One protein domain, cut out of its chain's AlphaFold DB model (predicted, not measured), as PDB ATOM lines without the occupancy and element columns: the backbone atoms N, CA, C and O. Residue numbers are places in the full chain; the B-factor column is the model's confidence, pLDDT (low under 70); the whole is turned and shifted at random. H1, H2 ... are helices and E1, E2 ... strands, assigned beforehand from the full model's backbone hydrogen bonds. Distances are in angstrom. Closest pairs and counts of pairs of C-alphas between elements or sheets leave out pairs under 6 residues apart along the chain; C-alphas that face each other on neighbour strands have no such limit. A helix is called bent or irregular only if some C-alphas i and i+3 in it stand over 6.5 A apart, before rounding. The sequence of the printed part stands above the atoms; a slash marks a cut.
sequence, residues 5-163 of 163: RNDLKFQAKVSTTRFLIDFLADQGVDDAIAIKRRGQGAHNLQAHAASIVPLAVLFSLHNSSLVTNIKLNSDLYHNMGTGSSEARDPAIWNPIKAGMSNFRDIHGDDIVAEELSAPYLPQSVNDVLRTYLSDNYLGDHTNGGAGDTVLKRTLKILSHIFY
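Overview. This is residues 5 to 163 of the 163 residues of an uncharacterized protein of Bacillus sp. FJAT-27986 (UniProt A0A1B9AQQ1). Two long helices, H3 and H8, cross in the core of a rounded helical body, with H1 and H2 over one side of them and the nearly antiparallel pair H4 and H6 over the opposite side. H7 and the small strand hairpin E1 and E2 pack on H3 towards one end of the body, and the four-residue H5 lies towards the opposite end. The printed part has 159 residues with eight named helices and two named strands, in the order H1, H2, H3, H4, H5, H6, E1, E2, H7, H8, and the two strands form an antiparallel sheet. The class is mostly helix, and the whole is compact, with a radius of gyration of the C-alphas of 14.2 A and spans of 38 by 32 by 32 A.

Along the chain. H1, residues 8 to 26, begins at C-alpha 8 at (-21.488, -60.491, -14.346) and is 26.9 A long. H2 is residues 30 to 39. H3, residues 46 to 62, is 25.5 A long; it is neither bent nor irregular, but only just, with C-alphas 50 and 53 6.1 A apart. H4 is residues 64 to 73, and H5 is residues 85 to 88. H6, residues 90 to 107, starts at C-alpha 90 at (-40.928, -42.977, -37.126) and is 24.4 A long. It is only just irregular, with C-alphas 92 and 95 6.6 A apart, and has a kink of 25 degrees near residue 101. E1 is residues 111 to 114, E2 is residues 122 to 124, and H7 is residues 125 to 132. H8, residues 146 to 162, is 24.1 A long and ends at C-alpha 162 at (-21.471, -47.272, -26.510).

Arrangement. H3 is the hub, touching five other helices. It touches H8 at a steep tilt of 45 degrees, the same way, closest at the C-alphas of His 48 and Gly 147, 5.9 A. With residues 53 to 58 alone it touches H1, closest at Val 14 and Pro 54, C-alphas 5.8 A apart. H2 touches H8, closest at the C-alphas of Asp 31 and Arg 153, 5.8 A. H4 touches H8 about perpendicular, at 87 degrees, closest at the C-alphas of Lys 71 and Ser 159, 5.1 A. H4 and H6 touch at a shallow tilt of 15 degrees, opposite ways, closest at the C-alphas of Ile 70 and Ile 92, 5.7 A. H7 touches H3 at a steep tilt of 39 degrees, closest at the C-alphas of Ser 51 and Val 128, 6.3 A. E1 and E2 are a hairpin, with N 123 and O 113 at 2.8 A and N 112 and O 123 at 2.9 A, within hydrogen-bond range. The closest C-alphas of H3 and E1, those of Ser 51 and Ala 113, are 5.3 A apart. H5 and H8 are close but not clearly touching, with the C-alphas of Ala 87 and Lys 152 7.6 A apart. H1 is apart from H4 and H6, among others. In H1, H2, H4, H7 and H8 every O i to N i+4 pair is within hydrogen-bond range; in H3 12 of 13 are, in H6 12 of 14, and H5 is too short for such a pair.

Size, cuts and confidence. The two C-alphas farthest apart, those of Leu 72 and Pro 119, are 40.9 A apart. The printed part has no cut and ends at residue 163, the chain's last. The links H4 to H5 and H7 to H8 are long; the latter is residues 133 to 145, with no named element. The mean pLDDT of the printed part is 90.4, and residue 82, residues 117 to 120 and residues 143 to 144 are under 70.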
ATOM      1  N   ARG A   5     -29.636 -61.603 -14.214       91.62
ATOM      2  CA  ARG A   5     -29.299 -61.010 -12.905       91.62
ATOM      3  C   ARG A   5     -27.986 -61.549 -12.347       91.62
ATOM      4  O   ARG A   5     -27.272 -60.826 -11.662       91.62
ATOM      5  N   ASN A   6     -27.647 -62.786 -12.704       90.00
ATOM      6  CA  ASN A   6     -26.423 -63.461 -12.279       90.00
ATOM      7  C   ASN A   6     -25.288 -63.377 -13.318       90.00
ATOM      8  O   ASN A   6     -24.175 -63.833 -13.052       90.00
ATOM      9  N   ASP A   7     -25.532 -62.794 -14.497       95.31
ATOM     10  CA  ASP A   7     -24.494 -62.573 -15.507       95.31
ATOM     11  C   ASP A   7     -23.667 -61.331 -15.143       95.31
ATOM     12  O   ASP A   7     -24.120 -60.189 -15.247       95.31
ATOM     13  N   LEU A   8     -22.409 -61.554 -14.755       93.94
ATOM     14  CA  LEU A   8     -21.488 -60.491 -14.346       93.94
ATOM     15  C   LEU A   8     -21.248 -59.436 -15.436       93.94
ATOM     16  O   LEU A   8     -21.113 -58.255 -15.119       93.94
ATOM     17  N   LYS A   9     -21.185 -59.828 -16.715       93.50
ATOM     18  CA  LYS A   9     -20.948 -58.885 -17.821       93.50
ATOM     19  C   LYS A   9     -22.178 -58.021 -18.058       93.50
ATOM     20  O   LYS A   9     -22.047 -56.818 -18.291       93.50
ATOM     21  N   PHE A  10     -23.359 -58.625 -17.987       95.44
ATOM     22  CA  PHE A  10     -24.613 -57.897 -18.085       95.44
ATOM     23  C   PHE A  10     -24.788 -56.932 -16.906       95.44
ATOM     24  O   PHE A  10     -25.000 -55.739 -17.125       95.44
ATOM     25  N   GLN A  11     -24.595 -57.397 -15.668       95.06
ATOM     26  CA  GLN A  11     -24.704 -56.552 -14.475       95.06
ATOM     27  C   GLN A  11     -23.687 -55.409 -14.468       95.06
ATOM     28  O   GLN A  11     -24.037 -54.278 -14.121       95.06
ATOM     29  N   ALA A  12     -22.453 -55.652 -14.923       94.50
ATOM     30  CA  ALA A  12     -21.466 -54.592 -15.099       94.50
ATOM     31  C   ALA A  12     -21.967 -53.517 -16.077       94.50
ATOM     32  O   ALA A  12     -21.917 -52.334 -15.756       94.50
ATOM     33  N   LYS A  13     -22.534 -53.906 -17.226       94.12
ATOM     34  CA  LYS A  13     -23.109 -52.955 -18.193       94.12
ATOM     35  C   LYS A  13     -24.306 -52.191 -17.634       94.12
ATOM     36  O   LYS A  13     -24.405 -50.988 -17.871       94.12
ATOM     37  N   VAL A  14     -25.190 -52.844 -16.880       95.38
ATOM     38  CA  VAL A  14     -26.307 -52.171 -16.194       95.38
ATOM     39  C   VAL A  14     -25.780 -51.142 -15.194       95.38
ATOM     40  O   VAL A  14     -26.225 -49.996 -15.206       95.38
ATOM     41  N   SER A  15     -24.795 -51.520 -14.374       94.25
ATOM     42  CA  SER A  15     -24.161 -50.627 -13.400       94.25
ATOM     43  C   SER A  15     -23.490 -49.426 -14.077       94.25
ATOM     44  O   SER A  15     -23.779 -48.283 -13.724       94.25
ATOM     45  N   THR A  16     -22.687 -49.657 -15.122       94.00
ATOM     46  CA  THR A  16     -22.066 -48.585 -15.913       94.00
ATOM     47  C   THR A  16     -23.112 -47.674 -16.552       94.00
ATOM     48  O   THR A  16     -22.957 -46.458 -16.532       94.00
ATOM     49  N   THR A  17     -24.207 -48.230 -17.076       95.12
ATOM     50  CA  THR A  17     -25.297 -47.437 -17.667       95.12
ATOM     51  C   THR A  17     -25.948 -46.528 -16.628       95.12
ATOM     52  O   THR A  17     -26.160 -45.349 -16.897       95.12
ATOM     53  N   ARG A  18     -26.228 -47.044 -15.424       95.06
ATOM     54  CA  ARG A  18     -26.785 -46.250 -14.316       95.06
ATOM     55  C   ARG A  18     -25.832 -45.134 -13.892       95.06
ATOM     56  O   ARG A  18     -26.252 -43.985 -13.823       95.06
ATOM     57  N   PHE A  19     -24.550 -45.456 -13.712       94.62
ATOM     58  CA  PHE A  19     -23.520 -44.465 -13.399       94.62
ATOM     59  C   PHE A  19     -23.456 -43.348 -14.449       94.62
ATOM     60  O   PHE A  19     -23.393 -42.172 -14.101       94.62
ATOM     61  N   LEU A  20     -23.504 -43.695 -15.736       94.81
ATOM     62  CA  LEU A  20     -23.439 -42.706 -16.809       94.81
ATOM     63  C   LEU A  20     -24.702 -41.849 -16.900       94.81
ATOM     64  O   LEU A  20     -24.594 -40.660 -17.179       94.81
ATOM     65  N   ILE A  21     -25.883 -42.408 -16.618       95.62
ATOM     66  CA  ILE A  21     -27.110 -41.614 -16.463       95.62
ATOM     67  C   ILE A  21     -26.936 -40.599 -15.328       95.62
ATOM     68  O   ILE A  21     -27.245 -39.426 -15.518       95.62
ATOM     69  N   ASP A  22     -26.407 -41.011 -14.176       95.75
ATOM     70  CA  ASP A  22     -26.184 -40.093 -13.057       95.75
ATOM     71  C   ASP A  22     -25.166 -39.001 -13.401       95.75
ATOM     72  O   ASP A  22     -25.432 -37.825 -13.149       95.75
ATOM     73  N   PHE A  23     -24.054 -39.375 -14.037       96.19
ATOM     74  CA  PHE A  23     -23.024 -38.442 -14.486       96.19
ATOM     75  C   PHE A  23     -23.573 -37.426 -15.496       96.19
ATOM     76  O   PHE A  23     -23.404 -36.225 -15.312       96.19
ATOM     77  N   LEU A  24     -24.267 -37.880 -16.545       96.56
ATOM     78  CA  LEU A  24     -24.856 -36.996 -17.557       96.56
ATOM     79  C   LEU A  24     -25.940 -36.090 -16.969       96.56
ATOM     80  O   LEU A  24     -26.064 -34.938 -17.384       96.56
ATOM     81  N   ALA A  25     -26.702 -36.583 -15.990       96.25
ATOM     82  CA  ALA A  25     -27.672 -35.762 -15.283       96.25
ATOM     83  C   ALA A  25     -26.988 -34.610 -14.532       96.25
ATOM     84  O   ALA A  25     -27.468 -33.480 -14.581       96.25
ATOM     85  N   ASP A  26     -25.843 -34.878 -13.900       96.00
ATOM     86  CA  ASP A  26     -25.047 -33.858 -13.211       96.00
ATOM     87  C   ASP A  26     -24.368 -32.883 -14.196       96.00
ATOM     88  O   ASP A  26     -24.100 -31.738 -13.839       96.00
ATOM     89  N   GLN A  27     -24.157 -33.297 -15.451       95.12
ATOM     90  CA  GLN A  27     -23.710 -32.432 -16.554       95.12
ATOM     91  C   GLN A  27     -24.848 -31.652 -17.243       95.12
ATOM     92  O   GLN A  27     -24.590 -30.904 -18.184       95.12
ATOM     93  N   GLY A  28     -26.102 -31.803 -16.804       94.25
ATOM     94  CA  GLY A  28     -27.230 -31.042 -17.347       94.25
ATOM     95  C   GLY A  28     -27.937 -31.672 -18.553       94.25
ATOM     96  O   GLY A  28     -28.693 -30.982 -19.229       94.25
ATOM     97  N   VAL A  29     -27.728 -32.961 -18.843       95.25
ATOM     98  CA  VAL A  29     -28.453 -33.645 -19.929       95.25
ATOM     99  C   VAL A  29     -29.887 -33.960 -19.493       95.25
ATOM    100  O   VAL A  29     -30.113 -34.806 -18.624       95.25
ATOM    101  N   ASP A  30     -30.866 -33.317 -20.131       93.56
ATOM    102  CA  ASP A  30     -32.291 -33.383 -19.770       93.56
ATOM    103  C   ASP A  30     -32.850 -34.811 -19.679       93.56
ATOM    104  O   ASP A  30     -33.565 -35.160 -18.733       93.56
ATOM    105  N   ASP A  31     -32.517 -35.661 -20.652       93.75
ATOM    106  CA  ASP A  31     -32.997 -37.044 -20.691       93.75
ATOM    107  C   ASP A  31     -32.451 -37.868 -19.519       93.75
ATOM    108  O   ASP A  31     -33.186 -38.655 -18.911       93.75
ATOM    109  N   ALA A  32     -31.191 -37.633 -19.153       95.12
ATOM    110  CA  ALA A  32     -30.542 -38.277 -18.022       95.12
ATOM    111  C   ALA A  32     -31.123 -37.783 -16.687       95.12
ATOM    112  O   ALA A  32     -31.478 -38.600 -15.834       95.12
ATOM    113  N   ILE A  33     -31.342 -36.467 -16.538       94.56
ATOM    114  CA  ILE A  33     -32.024 -35.871 -15.373       94.56
ATOM    115  C   ILE A  33     -33.401 -36.506 -15.179       94.56
ATOM    116  O   ILE A  33     -33.784 -36.859 -14.060       94.56
ATOM    117  N   ALA A  34     -34.161 -36.665 -16.261       91.31
ATOM    118  CA  ALA A  34     -35.500 -37.220 -16.182       91.31
ATOM    119  C   ALA A  34     -35.504 -38.699 -15.760       91.31
ATOM    120  O   ALA A  34     -36.377 -39.099 -14.986       91.31
ATOM    121  N   ILE A  35     -34.541 -39.505 -16.222       92.31
ATOM    122  CA  ILE A  35     -34.392 -40.893 -15.760       92.31
ATOM    123  C   ILE A  35     -33.969 -40.925 -14.287       92.31
ATOM    124  O   ILE A  35     -34.616 -41.620 -13.502       92.31
ATOM    125  N   LYS A  36     -32.957 -40.139 -13.890       93.12
ATOM    126  CA  LYS A  36     -32.469 -40.049 -12.502       93.12
ATOM    127  C   LYS A  36     -33.598 -39.710 -11.531       93.12
ATOM    128  O   LYS A  36     -33.823 -40.437 -10.565       93.12
ATOM    129  N   ARG A  37     -34.395 -38.677 -11.834       89.56
ATOM    130  CA  ARG A  37     -35.564 -38.286 -11.021       89.56
ATOM    131  C   ARG A  37     -36.582 -39.417 -10.877       89.56
ATOM    132  O   ARG A  37     -37.094 -39.639  -9.784       89.56
ATOM    133  N   ARG A  38     -36.874 -40.150 -11.958       85.81
ATOM    134  CA  ARG A  38     -37.793 -41.301 -11.910       85.81
ATOM    135  C   ARG A  38     -37.228 -42.433 -11.061       85.81
ATOM    136  O   ARG A  38     -37.962 -42.959 -10.238       85.81
ATOM    137  N   GLY A  39     -35.939 -42.745 -11.196       83.12
ATOM    138  CA  GLY A  39     -35.249 -43.727 -10.350       83.12
ATOM    139  C   GLY A  39     -35.265 -43.365  -8.863       83.12
ATOM    140  O   GLY A  39     -35.379 -44.249  -8.023       83.12
ATOM    141  N   GLN A  40     -35.261 -42.071  -8.541       85.94
ATOM    142  CA  GLN A  40     -35.416 -41.546  -7.178       85.94
ATOM    143  C   GLN A  40     -36.877 -41.508  -6.683       85.94
ATOM    144  O   GLN A  40     -37.146 -40.988  -5.604       85.94
ATOM    145  N   GLY A  41     -37.833 -42.043  -7.452       77.75
ATOM    146  CA  GLY A  41     -39.239 -42.146  -7.051       77.75
ATOM    147  C   GLY A  41     -40.117 -40.955  -7.425       77.75
ATOM    148  O   GLY A  41     -41.258 -40.877  -6.968       77.75
ATOM    149  N   ALA A  42     -39.653 -40.039  -8.286       77.06
ATOM    150  CA  ALA A  42     -40.511 -38.965  -8.782       77.06
ATOM    151  C   ALA A  42     -41.782 -39.545  -9.429       77.06
ATOM    152  O   ALA A  42     -41.708 -40.410 -10.304       77.06
ATOM    153  N   HIS A  43     -42.943 -39.048  -8.994       77.38
ATOM    154  CA  HIS A  43     -44.268 -39.506  -9.432       77.38
ATOM    155  C   HIS A  43     -44.544 -41.004  -9.194       77.38
ATOM    156  O   HIS A  43     -45.344 -41.590  -9.917       77.38
ATOM    157  N   ASN A  44     -43.900 -41.623  -8.194       75.06
ATOM    158  CA  ASN A  44     -43.998 -43.060  -7.894       75.06
ATOM    159  C   ASN A  44     -43.491 -43.964  -9.039       75.06
ATOM    160  O   ASN A  44     -43.996 -45.066  -9.252       75.06
ATOM    161  N   LEU A  45     -42.497 -43.491  -9.805       80.50
ATOM    162  CA  LEU A  45     -41.962 -44.185 -10.983       80.50
ATOM    163  C   LEU A  45     -40.616 -44.892 -10.737       80.50
ATOM    164  O   LEU A  45     -39.957 -45.276 -11.703       80.50
ATOM    165  N   GLN A  46     -40.209 -45.118  -9.482       79.88
ATOM    166  CA  GLN A  46     -38.940 -45.786  -9.142       79.88
ATOM    167  C   GLN A  46     -38.789 -47.151  -9.823       79.88
ATOM    168  O   GLN A  46     -37.734 -47.459 -10.380       79.88
ATOM    169  N   ALA A  47     -39.877 -47.924  -9.881       80.56
ATOM    170  CA  ALA A  47     -39.894 -49.239 -10.514       80.56
ATOM    171  C   ALA A  47     -39.691 -49.178 -12.035       80.56
ATOM    172  O   ALA A  47     -39.125 -50.097 -12.615       80.56
ATOM    173  N   HIS A  48     -40.049 -48.063 -12.681       83.75
ATOM    174  CA  HIS A  48     -39.866 -47.925 -14.123       83.75
ATOM    175  C   HIS A  48     -38.379 -47.896 -14.472       83.75
ATOM    176  O   HIS A  48     -37.921 -48.687 -15.286       83.75
ATOM    177  N   ALA A  49     -37.597 -47.011 -13.849       85.56
ATOM    178  CA  ALA A  49     -36.168 -46.924 -14.149       85.56
ATOM    179  C   ALA A  49     -35.410 -48.188 -13.710       85.56
ATOM    180  O   ALA A  49     -34.508 -48.637 -14.419       85.56
ATOM    181  N   ALA A  50     -35.791 -48.785 -12.575       88.62
ATOM    182  CA  ALA A  50     -35.142 -49.986 -12.061       88.62
ATOM    183  C   ALA A  50     -35.271 -51.189 -13.004       88.62
ATOM    184  O   ALA A  50     -34.265 -51.873 -13.204       88.62
ATOM    185  N   SER A  51     -36.443 -51.389 -13.616       92.56
ATOM    186  CA  SER A  51     -36.724 -52.533 -14.494       92.56
ATOM    187  C   SER A  51     -36.457 -52.248 -15.978       92.56
ATOM    188  O   SER A  51     -35.958 -53.112 -16.697       92.56
ATOM    189  N   ILE A  52     -36.710 -51.022 -16.453       94.69
ATOM    190  CA  ILE A  52     -36.537 -50.670 -17.873       94.69
ATOM    191  C   ILE A  52     -35.064 -50.479 -18.244       94.69
ATOM    192  O   ILE A  52     -34.688 -50.807 -19.366       94.69
ATOM    193  N   VAL A  53     -34.205 -49.979 -17.347       95.38
ATOM    194  CA  VAL A  53     -32.776 -49.814 -17.677       95.38
ATOM    195  C   VAL A  53     -32.106 -51.163 -17.990       95.38
ATOM    196  O   VAL A  53     -31.487 -51.260 -19.051       95.38
ATOM    197  N   PRO A  54     -32.250 -52.220 -17.164       96.38
ATOM    198  CA  PRO A  54     -31.777 -53.559 -17.516       96.38
ATOM    199  C   PRO A  54     -32.349 -54.082 -18.840       96.38
ATOM    200  O   PRO A  54     -31.589 -54.570 -19.676       96.38
ATOM    201  N   LEU A  55     -33.656 -53.909 -19.079       97.38
ATOM    202  CA  LEU A  55     -34.296 -54.280 -20.346       97.38
ATOM    203  C   LEU A  55     -33.650 -53.569 -21.546       97.38
ATOM    204  O   LEU A  55     -33.307 -54.213 -22.535       97.38
ATOM    205  N   ALA A  56     -33.448 -52.252 -21.460       97.38
ATOM    206  CA  ALA A  56     -32.842 -51.453 -22.521       97.38
ATOM    207  C   ALA A  56     -31.385 -51.864 -22.788       97.38
ATOM    208  O   ALA A  56     -30.965 -51.934 -23.944       97.38
ATOM    209  N   VAL A  57     -30.624 -52.174 -21.733       97.25
ATOM    210  CA  VAL A  57     -29.259 -52.703 -21.856       97.25
ATOM    211  C   VAL A  57     -29.280 -54.037 -22.592       97.25
ATOM    212  O   VAL A  57     -28.549 -54.179 -23.572       97.25
ATOM    213  N   LEU A  58     -30.132 -54.985 -22.187       97.44
ATOM    214  CA  LEU A  58     -30.211 -56.294 -22.837       97.44
ATOM    215  C   LEU A  58     -30.606 -56.146 -24.310       97.44
ATOM    216  O   LEU A  58     -29.909 -56.648 -25.191       97.44
ATOM    217  N   PHE A  59     -31.649 -55.360 -24.587       97.69
ATOM    218  CA  PHE A  59     -32.078 -55.048 -25.946       97.69
ATOM    219  C   PHE A  59     -30.930 -54.479 -26.790       97.69
ATOM    220  O   PHE A  59     -30.719 -54.922 -27.919       97.69
ATOM    221  N   SER A  60     -30.150 -53.541 -26.237       97.00
ATOM    222  CA  SER A  60     -29.038 -52.898 -26.947       97.00
ATOM    223  C   SER A  60     -27.891 -53.844 -27.299       97.00
ATOM    224  O   SER A  60     -27.182 -53.596 -28.271       97.00
ATOM    225  N   LEU A  61     -27.699 -54.919 -26.530       94.44
ATOM    226  CA  LEU A  61     -26.667 -55.921 -26.803       94.44
ATOM    227  C   LEU A  61     -27.048 -56.816 -27.977       94.44
ATOM    228  O   LEU A  61     -26.182 -57.190 -28.764       94.44
ATOM    229  N   HIS A  62     -28.337 -57.122 -28.108       95.31
ATOM    230  CA  HIS A  62     -28.855 -57.983 -29.166       95.31
ATOM    231  C   HIS A  62     -29.246 -57.218 -30.438       95.31
ATOM    232  O   HIS A  62     -29.332 -57.814 -31.506       95.31
ATOM    233  N   ASN A  63     -29.439 -55.898 -30.346       95.75
ATOM    234  CA  ASN A  63     -29.914 -55.055 -31.445       95.75
ATOM    235  C   ASN A  63     -29.004 -53.840 -31.683       95.75
ATOM    236  O   ASN A  63     -29.485 -52.720 -31.876       95.75
ATOM    237  N   SER A  64     -27.685 -54.044 -31.667       93.69
ATOM    238  CA  SER A  64     -26.689 -52.967 -31.778       93.69
ATOM    239  C   SER A  64     -26.890 -52.070 -33.002       93.69
ATOM    240  O   SER A  64     -26.823 -50.853 -32.873       93.69
ATOM    241  N   SER A  65     -27.231 -52.633 -34.166       93.88
ATOM    242  CA  SER A  65     -27.498 -51.863 -35.389       93.88
ATOM    243  C   SER A  65     -28.692 -50.909 -35.253       93.88
ATOM    244  O   SER A  65     -28.631 -49.775 -35.729       93.88
ATOM    245  N   LEU A  66     -29.759 -51.331 -34.565       94.81
ATOM    246  CA  LEU A  66     -30.921 -50.480 -34.302       94.81
ATOM    247  C   LEU A  66     -30.565 -49.351 -33.335       94.81
ATOM    248  O   LEU A  66     -31.028 -48.225 -33.498       94.81
ATOM    249  N   VAL A  67     -29.705 -49.632 -32.356       93.75
ATOM    250  CA  VAL A  67     -29.209 -48.621 -31.419       93.75
ATOM    251  C   VAL A  67     -28.274 -47.631 -32.121       93.75
ATOM    252  O   VAL A  67     -28.422 -46.430 -31.925       93.75
ATOM    253  N   THR A  68     -27.394 -48.079 -33.021       94.00
ATOM    254  CA  THR A  68     -26.589 -47.184 -33.872       94.00
ATOM    255  C   THR A  68     -27.472 -46.271 -34.729       94.00
ATOM    256  O   THR A  68     -27.158 -45.093 -34.886       94.00
ATOM    257  N   ASN A  69     -28.613 -46.755 -35.232       93.38
ATOM    258  CA  ASN A  69     -29.562 -45.905 -35.956       93.38
ATOM    259  C   ASN A  69     -30.124 -44.769 -35.082       93.38
ATOM    260  O   ASN A  69     -30.317 -43.665 -35.586       93.38
ATOM    261  N   ILE A  70     -30.337 -44.995 -33.779       94.50
ATOM    262  CA  ILE A  70     -30.747 -43.927 -32.850       94.50
ATOM    263  C   ILE A  70     -29.661 -42.852 -32.779       94.50
ATOM    264  O   ILE A  70     -29.979 -41.673 -32.923       94.50
ATOM    265  N   LYS A  71     -28.388 -43.237 -32.628       94.12
ATOM    266  CA  LYS A  71     -27.262 -42.289 -32.596       94.12
ATOM    267  C   LYS A  71     -27.207 -41.411 -33.845       94.12
ATOM    268  O   LYS A  71     -26.982 -40.214 -33.742       94.12
ATOM    269  N   LEU A  72     -27.408 -42.003 -35.021       92.56
ATOM    270  CA  LEU A  72     -27.318 -41.287 -36.297       92.56
ATOM    271  C   LEU A  72     -28.459 -40.283 -36.520       92.56
ATOM    272  O   LEU A  72     -28.311 -39.380 -37.337       92.56
ATOM    273  N   ASN A  73     -29.579 -40.445 -35.813       92.44
ATOM    274  CA  ASN A  73     -30.802 -39.671 -36.033       92.44
ATOM    275  C   ASN A  73     -31.278 -38.919 -34.779       92.44
ATOM    276  O   ASN A  73     -32.379 -38.377 -34.771       92.44
ATOM    277  N   SER A  74     -30.486 -38.882 -33.708       93.44
ATOM    278  CA  SER A  74     -30.815 -38.138 -32.488       93.44
ATOM    279  C   SER A  74     -29.590 -37.425 -31.944       93.44
ATOM    280  O   SER A  74     -28.467 -37.869 -32.161       93.44
ATOM    281  N   ASP A  75     -29.800 -36.353 -31.190       91.88
ATOM    282  CA  ASP A  75     -28.734 -35.634 -30.494       91.88
ATOM    283  C   ASP A  75     -28.855 -35.839 -28.985       91.88
ATOM    284  O   ASP A  75     -29.888 -35.506 -28.407       91.88
ATOM    285  N   LEU A  76     -27.806 -36.341 -28.326       91.94
ATOM    286  CA  LEU A  76     -27.762 -36.547 -26.872       91.94
ATOM    287  C   LEU A  76     -28.259 -35.335 -26.061       91.94
ATOM    288  O   LEU A  76     -28.886 -35.528 -25.020       91.94
ATOM    289  N   TYR A  77     -28.003 -34.112 -26.529       91.19
ATOM    290  CA  TYR A  77     -28.337 -32.876 -25.817       91.19
ATOM    291  C   TYR A  77     -29.747 -32.350 -26.105       91.19
ATOM    292  O   TYR A  77     -30.238 -31.485 -25.378       91.19
ATOM    293  N   HIS A  78     -30.438 -32.876 -27.115       90.69
ATOM    294  CA  HIS A  78     -31.839 -32.544 -27.350       90.69
ATOM    295  C   HIS A  78     -32.758 -33.381 -26.464       90.69
ATOM    296  O   HIS A  78     -32.734 -34.603 -26.481       90.69
ATOM    297  N   ASN A  79     -33.632 -32.743 -25.697       87.75
ATOM    298  CA  ASN A  79     -34.559 -33.462 -24.828       87.75
ATOM    299  C   ASN A  79     -35.567 -34.312 -25.625       87.75
ATOM    300  O   ASN A  79     -36.301 -33.816 -26.487       87.75
ATOM    301  N   MET A  80     -35.703 -35.582 -25.251       84.38
ATOM    302  CA  MET A  80     -36.758 -36.488 -25.700       84.38
ATOM    303  C   MET A  80     -38.046 -36.359 -24.864       84.38
ATOM    304  O   MET A  80     -38.641 -37.336 -24.397       84.38
ATOM    305  N   GLY A  81     -38.499 -35.125 -24.658       76.44
ATOM    306  CA  GLY A  81     -39.740 -34.825 -23.951       76.44
ATOM    307  C   GLY A  81     -40.999 -35.117 -24.772       76.44
ATOM    308  O   GLY A  81     -40.957 -35.389 -25.976       76.44
ATOM    309  N   THR A  82     -42.160 -35.013 -24.122       67.38
ATOM    310  CA  THR A  82     -43.464 -35.072 -24.793       67.38
ATOM    311  C   THR A  82     -43.545 -33.973 -25.851       67.38
ATOM    312  O   THR A  82     -43.542 -32.794 -25.515       67.38
ATOM    313  N   GLY A  83     -43.616 -34.352 -27.129       71.44
ATOM    314  CA  GLY A  83     -43.647 -33.398 -28.246       71.44
ATOM    315  C   GLY A  83     -42.333 -33.239 -29.005       71.44
ATOM    316  O   GLY A  83     -42.354 -32.638 -30.073       71.44
ATOM    317  N   SER A  84     -41.233 -33.816 -28.511       82.88
ATOM    318  CA  SER A  84     -39.954 -33.837 -29.225       82.88
ATOM    319  C   SER A  84     -40.109 -34.497 -30.601       82.88
ATOM    320  O   SER A  84     -40.742 -35.553 -30.719       82.88
ATOM    321  N   SER A  85     -39.546 -33.861 -31.635       85.62
ATOM    322  CA  SER A  85     -39.503 -34.403 -32.998       85.62
ATOM    323  C   SER A  85     -38.805 -35.757 -33.002       85.62
ATOM    324  O   SER A  85     -39.372 -36.718 -33.508       85.62
ATOM    325  N   GLU A  86     -37.666 -35.867 -32.314       87.75
ATOM    326  CA  GLU A  86     -36.935 -37.125 -32.144       87.75
ATOM    327  C   GLU A  86     -37.799 -38.182 -31.453       87.75
ATOM    328  O   GLU A  86     -37.842 -39.325 -31.886       87.75
ATOM    329  N   ALA A  87     -38.562 -37.822 -30.413       86.38
ATOM    330  CA  ALA A  87     -39.422 -38.773 -29.698       86.38
ATOM    331  C   ALA A  87     -40.594 -39.310 -30.534       86.38
ATOM    332  O   ALA A  87     -41.158 -40.363 -30.195       86.38
ATOM    333  N   ARG A  88     -40.976 -38.582 -31.587       87.62
ATOM    334  CA  ARG A  88     -42.068 -38.910 -32.508       87.62
ATOM    335  C   ARG A  88     -41.574 -39.413 -33.861       87.62
ATOM    336  O   ARG A  88     -42.411 -39.807 -34.666       87.62
ATOM    337  N   ASP A  89     -40.264 -39.425 -34.093       91.38
ATOM    338  CA  ASP A  89     -39.696 -39.762 -35.390       91.38
ATOM    339  C   ASP A  89     -39.900 -41.258 -35.713       91.38
ATOM    340  O   ASP A  89     -39.327 -42.130 -35.042       91.38
ATOM    341  N   PRO A  90     -40.715 -41.593 -36.732       91.62
ATOM    342  CA  PRO A  90     -40.928 -42.977 -37.126       91.62
ATOM    343  C   PRO A  90     -39.657 -43.646 -37.665       91.62
ATOM    344  O   PRO A  90     -39.540 -44.865 -37.534       91.62
ATOM    345  N   ALA A  91     -38.701 -42.898 -38.229       92.19
ATOM    346  CA  ALA A  91     -37.440 -43.442 -38.733       92.19
ATOM    347  C   ALA A  91     -36.538 -43.961 -37.601       92.19
ATOM    348  O   ALA A  91     -35.788 -44.920 -37.793       92.19
ATOM    349  N   ILE A  92     -36.655 -43.376 -36.406       93.25
ATOM    350  CA  ILE A  92     -35.952 -43.842 -35.206       93.25
ATOM    351  C   ILE A  92     -36.717 -44.998 -34.566       93.25
ATOM    352  O   ILE A  92     -36.149 -46.056 -34.296       93.25
ATOM    353  N   TRP A  93     -38.018 -44.814 -34.313       93.25
ATOM    354  CA  TRP A  93     -38.738 -45.690 -33.388       93.25
ATOM    355  C   TRP A  93     -39.434 -46.880 -34.041       93.25
ATOM    356  O   TRP A  93     -39.539 -47.911 -33.385       93.25
ATOM    357  N   ASN A  94     -39.876 -46.815 -35.301       94.12
ATOM    358  CA  ASN A  94     -40.520 -47.977 -35.932       94.12
ATOM    359  C   ASN A  94     -39.589 -49.201 -36.024       94.12
ATOM    360  O   ASN A  94     -40.050 -50.298 -35.697       94.12
ATOM    361  N   PRO A  95     -38.292 -49.056 -36.372       94.75
ATOM    362  CA  PRO A  95     -37.353 -50.175 -36.320       94.75
ATOM    363  C   PRO A  95     -37.204 -50.760 -34.914       94.75
ATOM    364  O   PRO A  95     -37.133 -51.976 -34.766       94.75
ATOM    365  N   ILE A  96     -37.216 -49.920 -33.872       95.75
ATOM    366  CA  ILE A  96     -37.141 -50.372 -32.475       95.75
ATOM    367  C   ILE A  96     -38.387 -51.168 -32.091       95.75
ATOM    368  O   ILE A  96     -38.257 -52.219 -31.473       95.75
ATOM    369  N   LYS A  97     -39.584 -50.721 -32.493       93.69
ATOM    370  CA  LYS A  97     -40.834 -51.460 -32.249       93.69
ATOM    371  C   LYS A  97     -40.808 -52.841 -32.908       93.69
ATOM    372  O   LYS A  97     -41.123 -53.836 -32.265       93.69
ATOM    373  N   ALA A  98     -40.375 -52.910 -34.169       93.12
ATOM    374  CA  ALA A  98     -40.233 -54.176 -34.885       93.12
ATOM    375  C   ALA A  98     -39.170 -55.083 -34.237       93.12
ATOM    376  O   ALA A  98     -39.419 -56.265 -34.005       93.12
ATOM    377  N   GLY A  99     -38.015 -54.516 -33.877       95.50
ATOM    378  CA  GLY A  99     -36.951 -55.223 -33.165       95.50
ATOM    379  C   GLY A  99     -37.397 -55.755 -31.805       95.50
ATOM    380  O   GLY A  99     -37.019 -56.863 -31.436       95.50
ATOM    381  N   MET A 100     -38.252 -55.019 -31.087       96.00
ATOM    382  CA  MET A 100     -38.801 -55.449 -29.798       96.00
ATOM    383  C   MET A 100     -39.650 -56.719 -29.935       96.00
ATOM    384  O   MET A 100     -39.629 -57.545 -29.030       96.00
ATOM    385  N   SER A 101     -40.331 -56.921 -31.071       94.81
ATOM    386  CA  SER A 101     -41.087 -58.159 -31.336       94.81
ATOM    387  C   SER A 101     -40.172 -59.361 -31.415       94.81
ATOM    388  O   SER A 101     -40.322 -60.287 -30.626       94.81
ATOM    389  N   ASN A 102     -39.164 -59.301 -32.284       94.94
ATOM    390  CA  ASN A 102     -38.197 -60.389 -32.414       94.94
ATOM    391  C   ASN A 102     -37.446 -60.624 -31.098       94.94
ATOM    392  O   ASN A 102     -37.204 -61.763 -30.708       94.94
ATOM    393  N   PHE A 103     -37.096 -59.543 -30.395       96.88
ATOM    394  CA  PHE A 103     -36.434 -59.618 -29.099       96.88
ATOM    395  C   PHE A 103     -37.305 -60.329 -28.060       96.88
ATOM    396  O   PHE A 103     -36.818 -61.231 -27.389       96.88
ATOM    397  N   ARG A 104     -38.593 -59.984 -27.957       96.62
ATOM    398  CA  ARG A 104     -39.540 -60.647 -27.053       96.62
ATOM    399  C   ARG A 104     -39.740 -62.117 -27.414       96.62
ATOM    400  O   ARG A 104     -39.809 -62.947 -26.520       96.62
ATOM    401  N   ASP A 105     -39.814 -62.452 -28.695       96.12
ATOM    402  CA  ASP A 105     -40.051 -63.836 -29.117       96.12
ATOM    403  C   ASP A 105     -38.865 -64.760 -28.767       96.12
ATOM    404  O   ASP A 105     -39.057 -65.952 -28.536       96.12
ATOM    405  N   ILE A 106     -37.645 -64.212 -28.680       96.81
ATOM    406  CA  ILE A 106     -36.423 -64.958 -28.331       96.81
ATOM    407  C   ILE A 106     -36.121 -64.897 -26.826       96.81
ATOM    408  O   ILE A 106     -35.754 -65.906 -26.228       96.81
ATOM    409  N   HIS A 107     -36.260 -63.717 -26.219       97.75
ATOM    410  CA  HIS A 107     -35.806 -63.409 -24.857       97.75
ATOM    411  C   HIS A 107     -36.948 -63.158 -23.873       97.75
ATOM    412  O   HIS A 107     -36.691 -62.789 -22.732       97.75
ATOM    413  N   GLY A 108     -38.206 -63.325 -24.282       96.81
ATOM    414  CA  GLY A 108     -39.382 -62.968 -23.484       96.81
ATOM    415  C   GLY A 108     -39.401 -63.603 -22.096       96.81
ATOM    416  O   GLY A 108     -39.797 -62.948 -21.135       96.81
ATOM    417  N   ASP A 109     -38.912 -64.837 -21.983       97.69
ATOM    418  CA  ASP A 109     -38.857 -65.572 -20.717       97.69
ATOM    419  C   ASP A 109     -37.561 -65.326 -19.931       97.69
ATOM    420  O   ASP A 109     -37.430 -65.800 -18.806       97.69
ATOM    421  N   ASP A 110     -36.577 -64.620 -20.497       97.88
ATOM    422  CA  ASP A 110     -35.303 -64.365 -19.827       97.88
ATOM    423  C   ASP A 110     -35.479 -63.359 -18.687       97.88
ATOM    424  O   ASP A 110     -36.136 -62.327 -18.833       97.88
ATOM    425  N   ILE A 111     -34.864 -63.653 -17.543       96.75
ATOM    426  CA  ILE A 111     -34.943 -62.835 -16.334       96.75
ATOM    427  C   ILE A 111     -33.906 -61.718 -16.422       96.75
ATOM    428  O   ILE A 111     -32.719 -61.971 -16.632       96.75
ATOM    429  N   VAL A 112     -34.356 -60.478 -16.246       96.12
ATOM    430  CA  VAL A 112     -33.575 -59.264 -16.539       96.12
ATOM    431  C   VAL A 112     -33.567 -58.258 -15.385       96.12
ATOM    432  O   VAL A 112     -32.610 -57.492 -15.248       96.12
ATOM    433  N   ALA A 113     -34.586 -58.269 -14.528       92.44
ATOM    434  CA  ALA A 113     -34.707 -57.341 -13.405       92.44
ATOM    435  C   ALA A 113     -35.304 -58.021 -12.165       92.44
ATOM    436  O   ALA A 113     -35.709 -59.180 -12.209       92.44
ATOM    437  N   GLU A 114     -35.347 -57.285 -11.059       88.31
ATOM    438  CA  GLU A 114     -36.058 -57.668  -9.838       88.31
ATOM    439  C   GLU A 114     -37.115 -56.618  -9.530       88.31
ATOM    440  O   GLU A 114     -36.884 -55.419  -9.715       88.31
ATOM    441  N   GLU A 115     -38.268 -57.065  -9.044       81.19
ATOM    442  CA  GLU A 115     -39.320 -56.160  -8.611       81.19
ATOM    443  C   GLU A 115     -38.911 -55.404  -7.332       81.19
ATOM    444  O   GLU A 115     -38.362 -55.985  -6.397       81.19
ATOM    445  N   LEU A 116     -39.214 -54.101  -7.267       75.69
ATOM    446  CA  LEU A 116     -38.927 -53.265  -6.092       75.69
ATOM    447  C   LEU A 116     -39.965 -53.387  -4.955       75.69
ATOM    448  O   LEU A 116     -39.659 -53.006  -3.829       75.69
ATOM    449  N   SER A 117     -41.201 -53.823  -5.235       64.06
ATOM    450  CA  SER A 117     -42.372 -53.651  -4.345       64.06
ATOM    451  C   SER A 117     -42.729 -54.840  -3.438       64.06
ATOM    452  O   SER A 117     -43.533 -54.675  -2.523       64.06
ATOM    453  N   ALA A 118     -42.154 -56.022  -3.649       57.38
ATOM    454  CA  ALA A 118     -42.419 -57.253  -2.890       57.38
ATOM    455  C   ALA A 118     -41.166 -58.161  -2.985       57.38
ATOM    456  O   ALA A 118     -40.251 -57.769  -3.703       57.38
ATOM    457  N   PRO A 119     -41.022 -59.294  -2.258       56.56
ATOM    458  CA  PRO A 119     -39.709 -59.901  -1.995       56.56
ATOM    459  C   PRO A 119     -38.961 -60.268  -3.286       56.56
ATOM    460  O   PRO A 119     -39.228 -61.325  -3.842       56.56
ATOM    461  N   TYR A 120     -38.060 -59.378  -3.734       69.06
ATOM    462  CA  TYR A 120     -37.140 -59.455  -4.882       69.06
ATOM    463  C   TYR A 120     -37.529 -60.489  -5.944       69.06
ATOM    464  O   TYR A 120     -36.750 -61.388  -6.283       69.06
ATOM    465  N   LEU A 121     -38.771 -60.402  -6.433       85.75
ATOM    466  CA  LEU A 121     -39.268 -61.384  -7.380       85.75
ATOM    467  C   LEU A 121     -38.548 -61.167  -8.715       85.75
ATOM    468  O   LEU A 121     -38.440 -60.020  -9.168       85.75
ATOM    469  N   PRO A 122     -38.038 -62.239  -9.342       91.56
ATOM    470  CA  PRO A 122     -37.446 -62.141 -10.665       91.56
ATOM    471  C   PRO A 122     -38.475 -61.617 -11.669       91.56
ATOM    472  O   PRO A 122     -39.600 -62.109 -11.707       91.56
ATOM    473  N   GLN A 123     -38.081 -60.654 -12.498       94.31
ATOM    474  CA  GLN A 123     -38.883 -60.149 -13.610       94.31
ATOM    475  C   GLN A 123     -38.264 -60.593 -14.934       94.31
ATOM    476  O   GLN A 123     -37.096 -60.291 -15.223       94.31
ATOM    477  N   SER A 124     -39.061 -61.292 -15.742       96.75
ATOM    478  CA  SER A 124     -38.722 -61.614 -17.126       96.75
ATOM    479  C   SER A 124     -38.840 -60.394 -18.040       96.75
ATOM    480  O   SER A 124     -39.442 -59.379 -17.678       96.75
ATOM    481  N   VAL A 125     -38.303 -60.486 -19.259       97.44
ATOM    482  CA  VAL A 125     -38.529 -59.476 -20.303       97.44
ATOM    483  C   VAL A 125     -40.029 -59.255 -20.500       97.44
ATOM    484  O   VAL A 125     -40.474 -58.109 -20.478       97.44
ATOM    485  N   ASN A 126     -40.822 -60.324 -20.615       97.00
ATOM    486  CA  ASN A 126     -42.275 -60.238 -20.754       97.00
ATOM    487  C   ASN A 126     -42.930 -59.486 -19.587       97.00
ATOM    488  O   ASN A 126     -43.797 -58.645 -19.832       97.00
ATOM    489  N   ASP A 127     -42.496 -59.730 -18.349       95.00
ATOM    490  CA  ASP A 127     -43.042 -59.042 -17.173       95.00
ATOM    491  C   ASP A 127     -42.761 -57.539 -17.228       95.00
ATOM    492  O   ASP A 127     -43.664 -56.734 -16.998       95.00
ATOM    493  N   VAL A 128     -41.531 -57.145 -17.580       94.31
ATOM    494  CA  VAL A 128     -41.148 -55.729 -17.692       94.31
ATOM    495  C   VAL A 128     -41.903 -55.040 -18.833       94.31
ATOM    496  O   VAL A 128     -42.412 -53.934 -18.640       94.31
ATOM    497  N   LEU A 129     -42.009 -55.682 -20.004       95.19
ATOM    498  CA  LEU A 129     -42.751 -55.140 -21.148       95.19
ATOM    499  C   LEU A 129     -44.213 -54.893 -20.764       95.19
ATOM    500  O   LEU A 129     -44.683 -53.760 -20.844       95.19
ATOM    501  N   ARG A 130     -44.908 -55.925 -20.277       93.56
ATOM    502  CA  ARG A 130     -46.331 -55.855 -19.911       93.56
ATOM    503  C   ARG A 130     -46.605 -54.855 -18.800       93.56
ATOM    504  O   ARG A 130     -47.551 -54.077 -18.887       93.56
ATOM    505  N   THR A 131     -45.746 -54.835 -17.784       91.31
ATOM    506  CA  THR A 131     -45.957 -54.020 -16.585       91.31
ATOM    507  C   THR A 131     -45.683 -52.541 -16.827       91.31
ATOM    508  O   THR A 131     -46.365 -51.709 -16.227       91.31
ATOM    509  N   TYR A 132     -44.719 -52.180 -17.682       91.19
ATOM    510  CA  TYR A 132     -44.264 -50.787 -17.777       91.19
ATOM    511  C   TYR A 132     -44.409 -50.137 -19.152       91.19
ATOM    512  O   TYR A 132     -44.376 -48.907 -19.221       91.19
ATOM    513  N   LEU A 133     -44.537 -50.898 -20.240       93.19
ATOM    514  CA  LEU A 133     -44.537 -50.336 -21.592       93.19
ATOM    515  C   LEU A 133     -45.917 -50.335 -22.239       93.19
ATOM    516  O   LEU A 133     -46.833 -51.045 -21.825       93.19
ATOM    517  N   SER A 134     -46.060 -49.515 -23.277       93.06
ATOM    518  CA  SER A 134     -47.265 -49.526 -24.097       93.06
ATOM    519  C   SER A 134     -47.305 -50.661 -25.111       93.06
ATOM    520  O   SER A 134     -46.284 -51.278 -25.423       93.06
ATOM    521  N   ASP A 135     -48.483 -50.865 -25.692       91.94
ATOM    522  CA  ASP A 135     -48.723 -51.746 -26.838       91.94
ATOM    523  C   ASP A 135     -47.749 -51.515 -28.010       91.94
ATOM    524  O   ASP A 135     -47.316 -52.460 -28.671       91.94
ATOM    525  N   ASN A 136     -47.309 -50.271 -28.217       89.56
ATOM    526  CA  ASN A 136     -46.320 -49.906 -29.228       89.56
ATOM    527  C   ASN A 136     -44.964 -50.584 -29.006       89.56
ATOM    528  O   ASN A 136     -44.220 -50.768 -29.968       89.56
ATOM    529  N   TYR A 137     -44.640 -50.927 -27.761       92.31
ATOM    530  CA  TYR A 137     -43.448 -51.678 -27.369       92.31
ATOM    531  C   TYR A 137     -43.823 -53.013 -26.722       92.31
ATOM    532  O   TYR A 137     -43.058 -53.540 -25.920       92.31
ATOM    533  N   LEU A 138     -44.975 -53.573 -27.113       92.06
ATOM    534  CA  LEU A 138     -45.439 -54.910 -26.733       92.06
ATOM    535  C   LEU A 138     -45.767 -55.095 -25.248       92.06
ATOM    536  O   LEU A 138     -45.773 -56.228 -24.763       92.06
ATOM    537  N   GLY A 139     -46.027 -53.996 -24.546       91.31
ATOM    538  CA  GLY A 139     -46.627 -54.013 -23.222       91.31
ATOM    539  C   GLY A 139     -48.153 -53.940 -23.256       91.31
ATOM    540  O   GLY A 139     -48.762 -53.968 -24.326       91.31
ATOM    541  N   ASP A 140     -48.767 -53.822 -22.077       90.50
ATOM    542  CA  ASP A 140     -50.228 -53.885 -21.921       90.50
ATOM    543  C   ASP A 140     -50.877 -52.498 -21.730       90.50
ATOM    544  O   ASP A 140     -52.099 -52.380 -21.609       90.50
ATOM    545  N   HIS A 141     -50.086 -51.417 -21.715       86.19
ATOM    546  CA  HIS A 141     -50.608 -50.060 -21.524       86.19
ATOM    547  C   HIS A 141     -51.071 -49.433 -22.844       86.19
ATOM    548  O   HIS A 141     -50.319 -49.330 -23.809       86.19
ATOM    549  N   THR A 142     -52.297 -48.915 -22.882       75.19
ATOM    550  CA  THR A 142     -52.871 -48.274 -24.082       75.19
ATOM    551  C   THR A 142     -52.309 -46.882 -24.380       75.19
ATOM    552  O   THR A 142     -52.409 -46.415 -25.508       75.19
ATOM    553  N   ASN A 143     -51.710 -46.202 -23.395       63.41
ATOM    554  CA  ASN A 143     -51.128 -44.869 -23.564       63.41
ATOM    555  C   ASN A 143     -49.721 -44.814 -22.950       63.41
ATOM    556  O   ASN A 143     -49.549 -44.618 -21.746       63.41
ATOM    557  N   GLY A 144     -48.702 -44.985 -23.794       58.03
ATOM    558  CA  GLY A 144     -47.286 -44.962 -23.420       58.03
ATOM    559  C   GLY A 144     -46.807 -43.597 -22.938       58.03
ATOM    560  O   GLY A 144     -46.424 -42.740 -23.731       58.03
ATOM    561  N   GLY A 145     -46.823 -43.388 -21.622       74.94
ATOM    562  CA  GLY A 145     -46.352 -42.149 -21.002       74.94
ATOM    563  C   GLY A 145     -44.980 -42.307 -20.356       74.94
ATOM    564  O   GLY A 145     -43.966 -41.812 -20.852       74.94
ATOM    565  N   ALA A 146     -44.941 -42.983 -19.209       81.75
ATOM    566  CA  ALA A 146     -43.754 -43.032 -18.363       81.75
ATOM    567  C   ALA A 146     -42.731 -44.078 -18.821       81.75
ATOM    568  O   ALA A 146     -41.567 -43.723 -19.009       81.75
ATOM    569  N   GLY A 147     -43.138 -45.334 -19.023       88.94
ATOM    570  CA  GLY A 147     -42.200 -46.410 -19.351       88.94
ATOM    571  C   GLY A 147     -41.560 -46.252 -20.721       88.94
ATOM    572  O   GLY A 147     -40.336 -46.230 -20.815       88.94
ATOM    573  N   ASP A 148     -42.355 -45.994 -21.758       91.25
ATOM    574  CA  ASP A 148     -41.845 -45.727 -23.107       91.25
ATOM    575  C   ASP A 148     -40.818 -44.593 -23.125       91.25
ATOM    576  O   ASP A 148     -39.797 -44.679 -23.800       91.25
ATOM    577  N   THR A 149     -41.054 -43.521 -22.362       90.38
ATOM    578  CA  THR A 149     -40.096 -42.411 -22.304       90.38
ATOM    579  C   THR A 149     -38.836 -42.776 -21.527       90.38
ATOM    580  O   THR A 149     -37.776 -42.274 -21.882       90.38
ATOM    581  N   VAL A 150     -38.899 -43.656 -20.517       92.25
ATOM    582  CA  VAL A 150     -37.674 -44.215 -19.916       92.25
ATOM    583  C   VAL A 150     -36.932 -45.049 -20.957       92.25
ATOM    584  O   VAL A 150     -35.765 -44.775 -21.202       92.25
ATOM    585  N   LEU A 151     -37.609 -45.994 -21.618       94.44
ATOM    586  CA  LEU A 151     -36.995 -46.888 -22.602       94.44
ATOM    587  C   LEU A 151     -36.285 -46.095 -23.701       94.44
ATOM    588  O   LEU A 151     -35.096 -46.293 -23.939       94.44
ATOM    589  N   LYS A 152     -36.997 -45.161 -24.336       94.31
ATOM    590  CA  LYS A 152     -36.452 -44.343 -25.421       94.31
ATOM    591  C   LYS A 152     -35.237 -43.527 -24.979       94.31
ATOM    592  O   LYS A 152     -34.211 -43.556 -25.651       94.31
ATOM    593  N   ARG A 153     -35.330 -42.836 -23.835       94.56
ATOM    594  CA  ARG A 153     -34.223 -42.035 -23.285       94.56
ATOM    595  C   ARG A 153     -33.021 -42.900 -22.930       94.56
ATOM    596  O   ARG A 153     -31.894 -42.523 -23.227       94.56
ATOM    597  N   THR A 154     -33.248 -44.074 -22.342       95.56
ATOM    598  CA  THR A 154     -32.168 -45.011 -22.026       95.56
ATOM    599  C   THR A 154     -31.502 -45.524 -23.299       95.56
ATOM    600  O   THR A 154     -30.281 -45.488 -23.380       95.56
ATOM    601  N   LEU A 155     -32.265 -45.930 -24.319       96.50
ATOM    602  CA  LEU A 155     -31.705 -46.372 -25.602       96.50
ATOM    603  C   LEU A 155     -30.927 -45.260 -26.314       96.50
ATOM    604  O   LEU A 155     -29.860 -45.523 -26.861       96.50
ATOM    605  N   LYS A 156     -31.412 -44.016 -26.257       95.50
ATOM    606  CA  LYS A 156     -30.693 -42.849 -26.769       95.50
ATOM    607  C   LYS A 156     -29.361 -42.642 -26.051       95.50
ATOM    608  O   LYS A 156     -28.326 -42.568 -26.707       95.50
ATOM    609  N   ILE A 157     -29.357 -42.622 -24.720       95.31
ATOM    610  CA  ILE A 157     -28.126 -42.500 -23.927       95.31
ATOM    611  C   ILE A 157     -27.150 -43.637 -24.262       95.31
ATOM    612  O   ILE A 157     -25.988 -43.381 -24.562       95.31
ATOM    613  N   LEU A 158     -27.628 -44.885 -24.294       95.44
ATOM    614  CA  LEU A 158     -26.818 -46.044 -24.678       95.44
ATOM    615  C   LEU A 158     -26.222 -45.889 -26.082       95.44
ATOM    616  O   LEU A 158     -25.054 -46.218 -26.282       95.44
ATOM    617  N   SER A 159     -27.000 -45.363 -27.034       95.19
ATOM    618  CA  SER A 159     -26.556 -45.168 -28.415       95.19
ATOM    619  C   SER A 159     -25.422 -44.164 -28.556       95.19
ATOM    620  O   SER A 159     -24.537 -44.393 -29.365       95.19
ATOM    621  N   HIS A 160     -25.409 -43.097 -27.756       92.88
ATOM    622  CA  HIS A 160     -24.388 -42.045 -27.833       92.88
ATOM    623  C   HIS A 160     -23.135 -42.342 -27.004       92.88
ATOM    624  O   HIS A 160     -22.115 -41.678 -27.166       92.88
ATOM    625  N   ILE A 161     -23.206 -43.333 -26.116       85.88
ATOM    626  CA  ILE A 161     -22.100 -43.720 -25.234       85.88
ATOM    627  C   ILE A 161     -21.340 -44.929 -25.780       85.88
ATOM    628  O   ILE A 161     -20.112 -44.956 -25.732       85.88
ATOM    629  N   PHE A 162     -22.061 -45.963 -26.218       84.19
ATOM    630  CA  PHE A 162     -21.471 -47.272 -26.510       84.19
ATOM    631  C   PHE A 162     -21.376 -47.601 -28.000       84.19
ATOM    632  O   PHE A 162     -20.708 -48.576 -28.351       84.19
ATOM    633  N   TYR A 163     -22.036 -46.820 -28.851       84.25
ATOM    634  CA  TYR A 163     -22.113 -47.007 -30.301       84.25
ATOM    635  C   TYR A 163     -21.778 -45.691 -30.997       84.25
ATOM    636  O   TYR A 163     -21.536 -45.670 -32.226       84.25
TER     637      TYR A 163